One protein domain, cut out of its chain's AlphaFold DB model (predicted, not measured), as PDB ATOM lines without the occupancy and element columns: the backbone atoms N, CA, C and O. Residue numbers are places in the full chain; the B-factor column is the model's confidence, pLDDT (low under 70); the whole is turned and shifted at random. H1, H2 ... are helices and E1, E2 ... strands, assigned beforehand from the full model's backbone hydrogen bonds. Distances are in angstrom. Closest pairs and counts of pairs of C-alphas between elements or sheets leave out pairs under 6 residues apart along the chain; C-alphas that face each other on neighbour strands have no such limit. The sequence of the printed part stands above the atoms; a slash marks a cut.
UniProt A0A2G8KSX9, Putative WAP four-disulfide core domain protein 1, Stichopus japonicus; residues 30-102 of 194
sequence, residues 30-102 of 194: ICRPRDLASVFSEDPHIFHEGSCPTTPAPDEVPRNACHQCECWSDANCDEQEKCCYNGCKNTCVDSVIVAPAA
ATOM      1  N   ILE A  30     158.836 193.981 192.290       79.44
ATOM      2  CA  ILE A  30     158.647 192.534 192.150       79.44
ATOM      3  C   ILE A  30     159.854 191.841 192.776       79.44
ATOM      4  O   ILE A  30     160.975 191.993 192.294       79.44
ATOM      5  N   CYS A  31     159.622 191.080 193.842       80.88
ATOM      6  CA  CYS A  31     160.671 190.337 194.529       80.88
ATOM      7  C   CYS A  31     160.772 188.903 194.032       80.88
ATOM      8  O   CYS A  31     159.753 188.280 193.719       80.88
ATOM      9  N   ARG A  32     162.003 188.374 193.994       74.12
ATOM     10  CA  ARG A  32     162.211 186.943 193.765       74.12
ATOM     11  C   ARG A  32     161.430 186.171 194.835       74.12
ATOM     12  O   ARG A  32     161.545 186.504 196.019       74.12
ATOM     13  N   PRO A  33     160.612 185.181 194.440       67.94
ATOM     14  CA  PRO A  33     159.963 184.306 195.398       67.94
ATOM     15  C   PRO A  33     161.027 183.664 196.281       67.94
ATOM     16  O   PRO A  33     162.114 183.334 195.812       67.94
ATOM     17  N   ARG A  34     160.711 183.466 197.559       63.28
ATOM     18  CA  ARG A  34     161.545 182.626 198.413       63.28
ATOM     19  C   ARG A  34     161.487 181.222 197.823       63.28
ATOM     20  O   ARG A  34     160.425 180.600 197.864       63.28
ATOM     21  N   ASP A  35     162.585 180.754 197.241       59.34
ATOM     22  CA  ASP A  35     162.654 179.390 196.741       59.34
ATOM     23  C   ASP A  35     162.402 178.459 197.923       59.34
ATOM     24  O   ASP A  35     163.204 178.367 198.845       59.34
ATOM     25  N   LEU A  36     161.252 177.780 197.937       55.91
ATOM     26  CA  LEU A  36     160.896 176.871 199.028       55.91
ATOM     27  C   LEU A  36     161.956 175.758 199.174       55.91
ATOM     28  O   LEU A  36     162.154 175.233 200.262       55.91
ATOM     29  N   ALA A  37     162.693 175.469 198.095       54.22
ATOM     30  CA  ALA A  37     163.863 174.599 198.073       54.22
ATOM     31  C   ALA A  37     165.028 175.103 198.949       54.22
ATOM     32  O   ALA A  37     165.717 174.282 199.545       54.22
ATOM     33  N   SER A  38     165.214 176.418 199.118       55.78
ATOM     34  CA  SER A  38     166.256 176.984 199.992       55.78
ATOM     35  C   SER A  38     165.933 176.835 201.485       55.78
ATOM     36  O   SER A  38     166.789 177.080 202.326       55.78
ATOM     37  N   VAL A  39     164.691 176.478 201.830       55.16
ATOM     38  CA  VAL A  39     164.270 176.182 203.211       55.16
ATOM     39  C   VAL A  39     164.595 174.731 203.586       55.16
ATOM     40  O   VAL A  39     164.769 174.431 204.763       55.16
ATOM     41  N   PHE A  40     164.697 173.843 202.591       56.38
ATOM     42  CA  PHE A  40     164.914 172.402 202.772       56.38
ATOM     43  C   PHE A  40     166.282 171.911 202.268       56.38
ATOM     44  O   PHE A  40     166.537 170.710 202.308       56.38
ATOM     45  N   SER A  41     167.152 172.804 201.786       49.47
ATOM     46  CA  SER A  41     168.490 172.443 201.312       49.47
ATOM     47  C   SER A  41     169.501 172.487 202.458       49.47
ATOM     48  O   SER A  41     169.856 173.558 202.943       49.47
ATOM     49  N   GLU A  42     169.986 171.317 202.862       61.09
ATOM     50  CA  GLU A  42     171.186 171.137 203.688       61.09
ATOM     51  C   GLU A  42     172.442 171.263 202.806       61.09
ATOM     52  O   GLU A  42     173.187 170.304 202.637       61.09
ATOM     53  N   ASP A  43     172.664 172.428 202.194       55.78
ATOM     54  CA  ASP A  43     173.905 172.709 201.457       55.78
ATOM     55  C   ASP A  43     174.392 174.124 201.786       55.78
ATOM     56  O   ASP A  43     173.598 174.954 202.245       55.78
ATOM     57  N   PRO A  44     175.713 174.349 201.713       55.94
ATOM     58  CA  PRO A  44     176.444 175.101 202.713       55.94
ATOM     59  C   PRO A  44     176.014 176.566 202.675       55.94
ATOM     60  O   PRO A  44     175.478 177.045 201.681       55.94
ATOM     61  N   HIS A  45     176.265 177.314 203.742       66.25
ATOM     62  CA  HIS A  45     176.117 178.764 203.703       66.25
ATOM     63  C   HIS A  45     176.877 179.326 202.487       66.25
ATOM     64  O   HIS A  45     178.099 179.464 202.541       66.25
ATOM     65  N   ILE A  46     176.170 179.587 201.377       76.06
ATOM     66  CA  ILE A  46     176.744 180.226 200.198       76.06
ATOM     67  C   ILE A  46     177.185 181.587 200.703       76.06
ATOM     68  O   ILE A  46     176.376 182.348 201.231       76.06
ATOM     69  N   PHE A  47     178.488 181.822 200.642       84.88
ATOM     70  CA  PHE A  47     179.121 183.040 201.107       84.88
ATOM     71  C   PHE A  47     179.788 183.678 199.899       84.88
ATOM     72  O   PHE A  47     180.744 183.122 199.358       84.88
ATOM     73  N   HIS A  48     179.270 184.823 199.467       87.69
ATOM     74  CA  HIS A  48     179.899 185.578 198.389       87.69
ATOM     75  C   HIS A  48     181.111 186.337 198.937       87.69
ATOM     76  O   HIS A  48     181.126 186.763 200.099       87.69
ATOM     77  N   GLU A  49     182.154 186.480 198.124       87.12
ATOM     78  CA  GLU A  49     183.367 187.190 198.524       87.12
ATOM     79  C   GLU A  49     183.115 188.685 198.792       87.12
ATOM     80  O   GLU A  49     182.091 189.251 198.415       87.12
ATOM     81  N   GLY A  50     184.049 189.336 199.487       87.56
ATOM     82  CA  GLY A  50     183.925 190.746 199.852       87.56
ATOM     83  C   GLY A  50     183.142 190.991 201.141       87.56
ATOM     84  O   GLY A  50     182.937 190.112 201.979       87.56
ATOM     85  N   SER A  51     182.767 192.245 201.360       89.12
ATOM     86  CA  SER A  51     182.119 192.721 202.582       89.12
ATOM     87  C   SER A  51     180.942 193.632 202.262       89.12
ATOM     88  O   SER A  51     180.898 194.254 201.200       89.12
ATOM     89  N   CYS A  52     179.998 193.720 203.202       90.81
ATOM     90  CA  CYS A  52     178.935 194.712 203.122       90.81
ATOM     91  C   CYS A  52     179.539 196.125 203.100       90.81
ATOM     92  O   CYS A  52     180.492 196.385 203.846       90.81
ATOM     93  N   PRO A  53     178.991 197.045 202.293       87.44
ATOM     94  CA  PRO A  53     179.470 198.416 202.248       87.44
ATOM     95  C   PRO A  53     179.332 199.075 203.626       87.44
ATOM     96  O   PRO A  53     178.235 199.237 204.155       87.44
ATOM     97  N   THR A  54     180.454 199.495 204.207       77.25
ATOM     98  CA  THR A  54     180.510 200.330 205.416       77.25
ATOM     99  C   THR A  54     180.367 201.800 205.035       77.25
ATOM    100  O   THR A  54     181.245 202.627 205.280       77.25
ATOM    101  N   THR A  55     179.255 202.159 204.395       67.56
ATOM    102  CA  THR A  55     178.887 203.576 204.291       67.56
ATOM    103  C   THR A  55     178.487 204.081 205.680       67.56
ATOM    104  O   THR A  55     177.810 203.341 206.399       67.56
ATOM    105  N   PRO A  56     178.874 205.308 206.086       65.31
ATOM    106  CA  PRO A  56     178.393 205.903 207.328       65.31
ATOM    107  C   PRO A  56     176.871 205.791 207.380       65.31
ATOM    108  O   PRO A  56     176.212 206.109 206.387       65.31
ATOM    109  N   ALA A  57     176.328 205.304 208.499       64.38
ATOM    110  CA  ALA A  57     174.885 205.224 208.665       64.38
ATOM    111  C   ALA A  57     174.308 206.629 208.420       64.38
ATOM    112  O   ALA A  57     174.751 207.571 209.084       64.38
ATOM    113  N   PRO A  58     173.406 206.808 207.442       67.12
ATOM    114  CA  PRO A  58     172.806 208.109 207.214       67.12
ATOM    115  C   PRO A  58     172.023 208.519 208.466       67.12
ATOM    116  O   PRO A  58     171.397 207.670 209.103       67.12
ATOM    117  N   ASP A  59     172.042 209.813 208.806       70.62
ATOM    118  CA  ASP A  59     171.311 210.355 209.967       70.62
ATOM    119  C   ASP A  59     169.805 210.018 209.908       70.62
ATOM    120  O   ASP A  59     169.142 209.909 210.939       70.62
ATOM    121  N   GLU A  60     169.276 209.800 208.697       74.25
ATOM    122  CA  GLU A  60     167.923 209.315 208.444       74.25
ATOM    123  C   GLU A  60     167.928 208.172 207.416       74.25
ATOM    124  O   GLU A  60     168.499 208.284 206.328       74.25
ATOM    125  N   VAL A  61     167.240 207.071 207.735       77.44
ATOM    126  CA  VAL A  61     167.009 205.973 206.786       77.44
ATOM    127  C   VAL A  61     166.015 206.447 205.713       77.44
ATOM    128  O   VAL A  61     164.926 206.916 206.061       77.44
ATOM    129  N   PRO A  62     166.329 206.318 204.409       80.31
ATOM    130  CA  PRO A  62     165.413 206.703 203.341       80.31
ATOM    131  C   PRO A  62     164.053 206.006 203.476       80.31
ATOM    132  O   PRO A  62     163.989 204.798 203.700       80.31
ATOM    133  N   ARG A  63     162.946 206.734 203.271       78.44
ATOM    134  CA  ARG A  63     161.577 206.172 203.363       78.44
ATOM    135  C   ARG A  63     161.352 204.944 202.472       78.44
ATOM    136  O   ARG A  63     160.517 204.107 202.781       78.44
ATOM    137  N   ASN A  64     162.093 204.831 201.373       82.12
ATOM    138  CA  ASN A  64     162.025 203.719 200.428       82.12
ATOM    139  C   ASN A  64     162.966 202.544 200.763       82.12
ATOM    140  O   ASN A  64     162.916 201.538 200.058       82.12
ATOM    141  N   ALA A  65     163.787 202.622 201.817       83.00
ATOM    142  CA  ALA A  65     164.694 201.537 202.209       83.00
ATOM    143  C   ALA A  65     163.931 200.238 202.527       83.00
ATOM    144  O   ALA A  65     164.353 199.143 202.158       83.00
ATOM    145  N   CYS A  66     162.752 200.362 203.138       87.69
ATOM    146  CA  CYS A  66     161.882 199.229 203.451       87.69
ATOM    147  C   CYS A  66     161.138 198.666 202.224       87.69
ATOM    148  O   CYS A  66     160.625 197.549 202.289       87.69
ATOM    149  N   HIS A  67     161.070 199.408 201.111       88.44
ATOM    150  CA  HIS A  67     160.320 199.022 199.906       88.44
ATOM    151  C   HIS A  67     161.109 198.112 198.947       88.44
ATOM    152  O   HIS A  67     160.548 197.644 197.964       88.44
ATOM    153  N   GLN A  68     162.394 197.852 199.209       86.88
ATOM    154  CA  GLN A  68     163.226 196.935 198.411       86.88
ATOM    155  C   GLN A  68     162.843 195.462 198.644       86.88
ATOM    156  O   GLN A  68     161.869 195.189 199.332       86.88
ATOM    157  N   CYS A  69     163.562 194.486 198.095       87.75
ATOM    158  CA  CYS A  69     163.299 193.069 198.377       87.75
ATOM    159  C   CYS A  69     164.113 192.579 199.570       87.75
ATOM    160  O   CYS A  69     165.254 192.990 199.739       87.75
ATOM    161  N   GLU A  70     163.508 191.739 200.411       90.94
ATOM    162  CA  GLU A  70     164.185 191.192 201.589       90.94
ATOM    163  C   GLU A  70     164.981 189.927 201.242       90.94
ATOM    164  O   GLU A  70     164.454 189.030 200.584       90.94
ATOM    165  N   CYS A  71     166.222 189.844 201.716       90.31
ATOM    166  CA  CYS A  71     167.072 188.658 201.630       90.31
ATOM    167  C   CYS A  71     167.343 188.079 203.026       90.31
ATOM    168  O   CYS A  71     167.243 188.775 204.036       90.31
ATOM    169  N   TRP A  72     167.705 186.797 203.092       88.62
ATOM    170  CA  TRP A  72     168.033 186.115 204.354       88.62
ATOM    171  C   TRP A  72     169.464 185.577 204.382       88.62
ATOM    172  O   TRP A  72     170.007 185.321 205.452       88.62
ATOM    173  N   SER A  73     170.062 185.399 203.208       88.12
ATOM    174  CA  SER A  73     171.425 184.917 203.014       88.12
ATOM    175  C   SER A  73     171.945 185.383 201.657       88.12
ATOM    176  O   SER A  73     171.144 185.747 200.792       88.12
ATOM    177  N   ASP A  74     173.261 185.325 201.456       89.88
ATOM    178  CA  ASP A  74     173.884 185.624 200.158       89.88
ATOM    179  C   ASP A  74     173.337 184.709 199.046       89.88
ATOM    180  O   ASP A  74     173.210 185.148 197.912       89.88
ATOM    181  N   ALA A  75     172.863 183.499 199.377       85.56
ATOM    182  CA  ALA A  75     172.197 182.592 198.435       85.56
ATOM    183  C   ALA A  75     170.910 183.160 197.800       85.56
ATOM    184  O   ALA A  75     170.423 182.623 196.809       85.56
ATOM    185  N   ASN A  76     170.309 184.203 198.386       87.75
ATOM    186  CA  ASN A  76     169.143 184.882 197.809       87.75
ATOM    187  C   ASN A  76     169.523 185.991 196.814       87.75
ATOM    188  O   ASN A  76     168.629 186.553 196.178       87.75
ATOM    189  N   CYS A  77     170.807 186.321 196.729       88.12
ATOM    190  CA  CYS A  77     171.357 187.402 195.929       88.12
ATOM    191  C   CYS A  77     172.140 186.843 194.736       88.12
ATOM    192  O   CYS A  77     172.465 185.655 194.701       88.12
ATOM    193  N   ASP A  78     172.422 187.684 193.744       89.12
ATOM    194  CA  ASP A  78     173.264 187.269 192.621       89.12
ATOM    195  C   ASP A  78     174.734 187.085 193.084       89.12
ATOM    196  O   ASP A  78     175.120 187.553 194.155       89.12
ATOM    197  N   GLU A  79     175.575 186.401 192.295       84.75
ATOM    198  CA  GLU A  79     176.935 185.955 192.695       84.75
ATOM    199  C   GLU A  79     177.867 187.073 193.214       84.75
ATOM    200  O   GLU A  79     178.818 186.809 193.947       84.75
ATOM    201  N   GLN A  80     177.614 188.323 192.820       88.00
ATOM    202  CA  GLN A  80     178.428 189.502 193.152       88.00
ATOM    203  C   GLN A  80     177.817 190.355 194.273       88.00
ATOM    204  O   GLN A  80     178.418 191.345 194.702       88.00
ATOM    205  N   GLU A  81     176.635 189.983 194.758       91.31
ATOM    206  CA  GLU A  81     175.875 190.718 195.761       91.31
ATOM    207  C   GLU A  81     175.904 190.003 197.110       91.31
ATOM    208  O   GLU A  81     175.921 188.780 197.193       91.31
ATOM    209  N   LYS A  82     175.844 190.753 198.205       93.00
ATOM    210  CA  LYS A  82     175.722 190.204 199.559       93.00
ATOM    211  C   LYS A  82     174.422 190.640 200.203       93.00
ATOM    212  O   LYS A  82     173.906 191.725 199.932       93.00
ATOM    213  N   CYS A  83     173.911 189.800 201.094       92.88
ATOM    214  CA  CYS A  83     172.732 190.114 201.876       92.88
ATOM    215  C   CYS A  83     173.112 190.988 203.079       92.88
ATOM    216  O   CYS A  83     173.672 190.507 204.065       92.88
ATOM    217  N   CYS A  84     172.816 192.287 202.996       92.75
ATOM    218  CA  CYS A  84     173.270 193.285 203.964       92.75
ATOM    219  C   CYS A  84     172.109 194.113 204.519       92.75
ATOM    220  O   CYS A  84     171.126 194.379 203.832       92.75
ATOM    221  N   TYR A  85     172.237 194.570 205.764       91.50
ATOM    222  CA  TYR A  85     171.233 195.427 206.389       91.50
ATOM    223  C   TYR A  85     171.349 196.872 205.888       91.50
ATOM    224  O   TYR A  85     172.381 197.514 206.079       91.50
ATOM    225  N   ASN A  86     170.279 197.406 205.293       88.25
ATOM    226  CA  ASN A  86     170.260 198.760 204.721       88.25
ATOM    227  C   ASN A  86     169.735 199.852 205.677       88.25
ATOM    228  O   ASN A  86     169.530 200.990 205.258       88.25
ATOM    229  N   GLY A  87     169.460 199.512 206.941       86.50
ATOM    230  CA  GLY A  87     168.836 200.416 207.915       86.50
ATOM    231  C   GLY A  87     167.361 200.119 208.205       86.50
ATOM    232  O   GLY A  87     166.866 200.561 209.239       86.50
ATOM    233  N   CYS A  88     166.678 199.343 207.356       89.00
ATOM    234  CA  CYS A  88     165.310 198.871 207.606       89.00
ATOM    235  C   CYS A  88     165.171 197.350 207.499       89.00
ATOM    236  O   CYS A  88     164.532 196.724 208.343       89.00
ATOM    237  N   LYS A  89     165.767 196.746 206.468       90.25
ATOM    238  CA  LYS A  89     165.766 195.295 206.279       90.25
ATOM    239  C   LYS A  89     167.026 194.826 205.568       90.25
ATOM    240  O   LYS A  89     167.835 195.636 205.119       90.25
ATOM    241  N   ASN A  90     167.177 193.513 205.478       91.94
ATOM    242  CA  ASN A  90     168.262 192.907 204.725       91.94
ATOM    243  C   ASN A  90     167.931 192.936 203.237       91.94
ATOM    244  O   ASN A  90     166.872 192.464 202.831       91.94
ATOM    245  N   THR A  91     168.822 193.488 202.430       92.38
ATOM    246  CA  THR A  91     168.662 193.640 200.983       92.38
ATOM    247  C   THR A  91     169.944 193.215 200.280       92.38
ATOM    248  O   THR A  91     171.031 193.382 200.838       92.38
ATOM    249  N   CYS A  92     169.826 192.691 199.063       92.12
ATOM    250  CA  CYS A  92     170.986 192.400 198.228       92.12
ATOM    251  C   CYS A  92     171.644 193.711 197.788       92.12
ATOM    252  O   CYS A  92     170.958 194.631 197.335       92.12
ATOM    253  N   VAL A  93     172.951 193.813 197.999       91.94
ATOM    254  CA  VAL A  93     173.772 194.963 197.611       91.94
ATOM    255  C   VAL A  93     175.085 194.470 197.028       91.94
ATOM    256  O   VAL A  93     175.579 193.422 197.442       91.94
ATOM    257  N   ASP A  94     175.679 195.244 196.125       92.38
ATOM    258  CA  ASP A  94     176.985 194.921 195.553       92.38
ATOM    259  C   ASP A  94     178.038 194.713 196.650       92.38
ATOM    260  O   ASP A  94     178.185 195.516 197.581       92.38
ATOM    261  N   SER A  95     178.780 193.614 196.535       89.06
ATOM    262  CA  SER A  95     179.888 193.322 197.434       89.06
ATOM    263  C   SER A  95     181.034 194.313 197.224       89.06
ATOM    264  O   SER A  95     181.405 194.668 196.104       89.06
ATOM    265  N   VAL A  96     181.635 194.763 198.326       88.56
ATOM    266  CA  VAL A  96     182.852 195.574 198.275       88.56
ATOM    267  C   VAL A  96     184.033 194.676 198.605       88.56
ATOM    268  O   VAL A  96     184.131 194.148 199.716       88.56
ATOM    269  N   ILE A  97     184.961 194.522 197.660       81.75
ATOM    270  CA  ILE A  97     186.249 193.873 197.917       81.75
ATOM    271  C   ILE A  97     187.110 194.843 198.726       81.75
ATOM    272  O   ILE A  97     187.843 195.676 198.193       81.75
ATOM    273  N   VAL A  98     186.980 194.767 200.047       72.25
ATOM    274  CA  VAL A  98     187.861 195.484 200.962       72.25
ATOM    275  C   VAL A  98     189.155 194.684 201.038       72.25
ATOM    276  O   VAL A  98     189.132 193.503 201.386       72.25
ATOM    277  N   ALA A  99     190.286 195.308 200.699       66.69
ATOM    278  CA  ALA A  99     191.584 194.700 200.962       66.69
ATOM    279  C   ALA A  99     191.629 194.308 202.449       66.69
ATOM    280  O   ALA A  99     191.245 195.139 203.280       66.69
ATOM    281  N   PRO A 100     192.033 193.071 202.799       60.88
ATOM    282  CA  PRO A 100     192.031 192.629 204.186       60.88
ATOM    283  C   PRO A 100     192.757 193.678 205.023       60.88
ATOM    284  O   PRO A 100     193.854 194.110 204.654       60.88
ATOM    285  N   ALA A 101     192.107 194.141 206.100       63.06
ATOM    286  CA  ALA A 101     192.722 195.083 207.024       63.06
ATOM    287  C   ALA A 101     194.108 194.538 207.359       63.06
ATOM    288  O   ALA A 101     194.216 193.348 207.668       63.06
ATOM    289  N   ALA A 102     195.144 195.374 207.208       62.53
ATOM    290  CA  ALA A 102     196.514 194.970 207.487       62.53
ATOM    291  C   ALA A 102     196.504 194.245 208.831       62.53
ATOM    292  O   ALA A 102     196.132 194.839 209.846       62.53
TER     293      ALA A 102
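What this domain is: This is residues 30 to 102 of the 194 residues of the protein "Putative WAP four-disulfide core domain protein 1" of Stichopus japonicus (UniProt A0A2G8KSX9). With little regular structure, the domain is a flat coil of loops round a small hairpin, strands E1 and E2. The long unnamed stretch 41 to 80 swings in a wide ring round that hairpin, with the short helix H1 at the ring's far rim. The printed part has 73 residues, in the order H1, E1, E2; the class is mixed, with only 14 residues in named elements. It is only just loose, close to compact, with a radius of gyration of the C-alphas of 13.6 A and spans of 39 by 37 by 15 A.

Where its parts are: H1, residues 37 to 40, begins at C-alpha 37 (163.863, 174.599, 198.073). E1, residues 81 to 85, measures 12.5 A. E2, residues 90 to 94, measures 12.8 A and ends at C-alpha 94 (176.985, 194.921, 195.553).

How they stand to each other: E1 and E2 form an antiparallel hairpin at 140 degrees, with a tight link; N 82 and O 93 are 2.8 A apart, within hydrogen-bond range. H1 is apart from E2 and too short for an O i to N i+4 pair; its one O i to N i+3 pair is within range.

The domain as a whole: The C-alphas of Ile 30 and Ala 102, the farthest apart, are 40.9 A apart. The printed part has no cut. The link H1 to E1 is long, 40 residues. Confidence is under 70 at residues 33 to 45, 55 to 58 and 99 to 102.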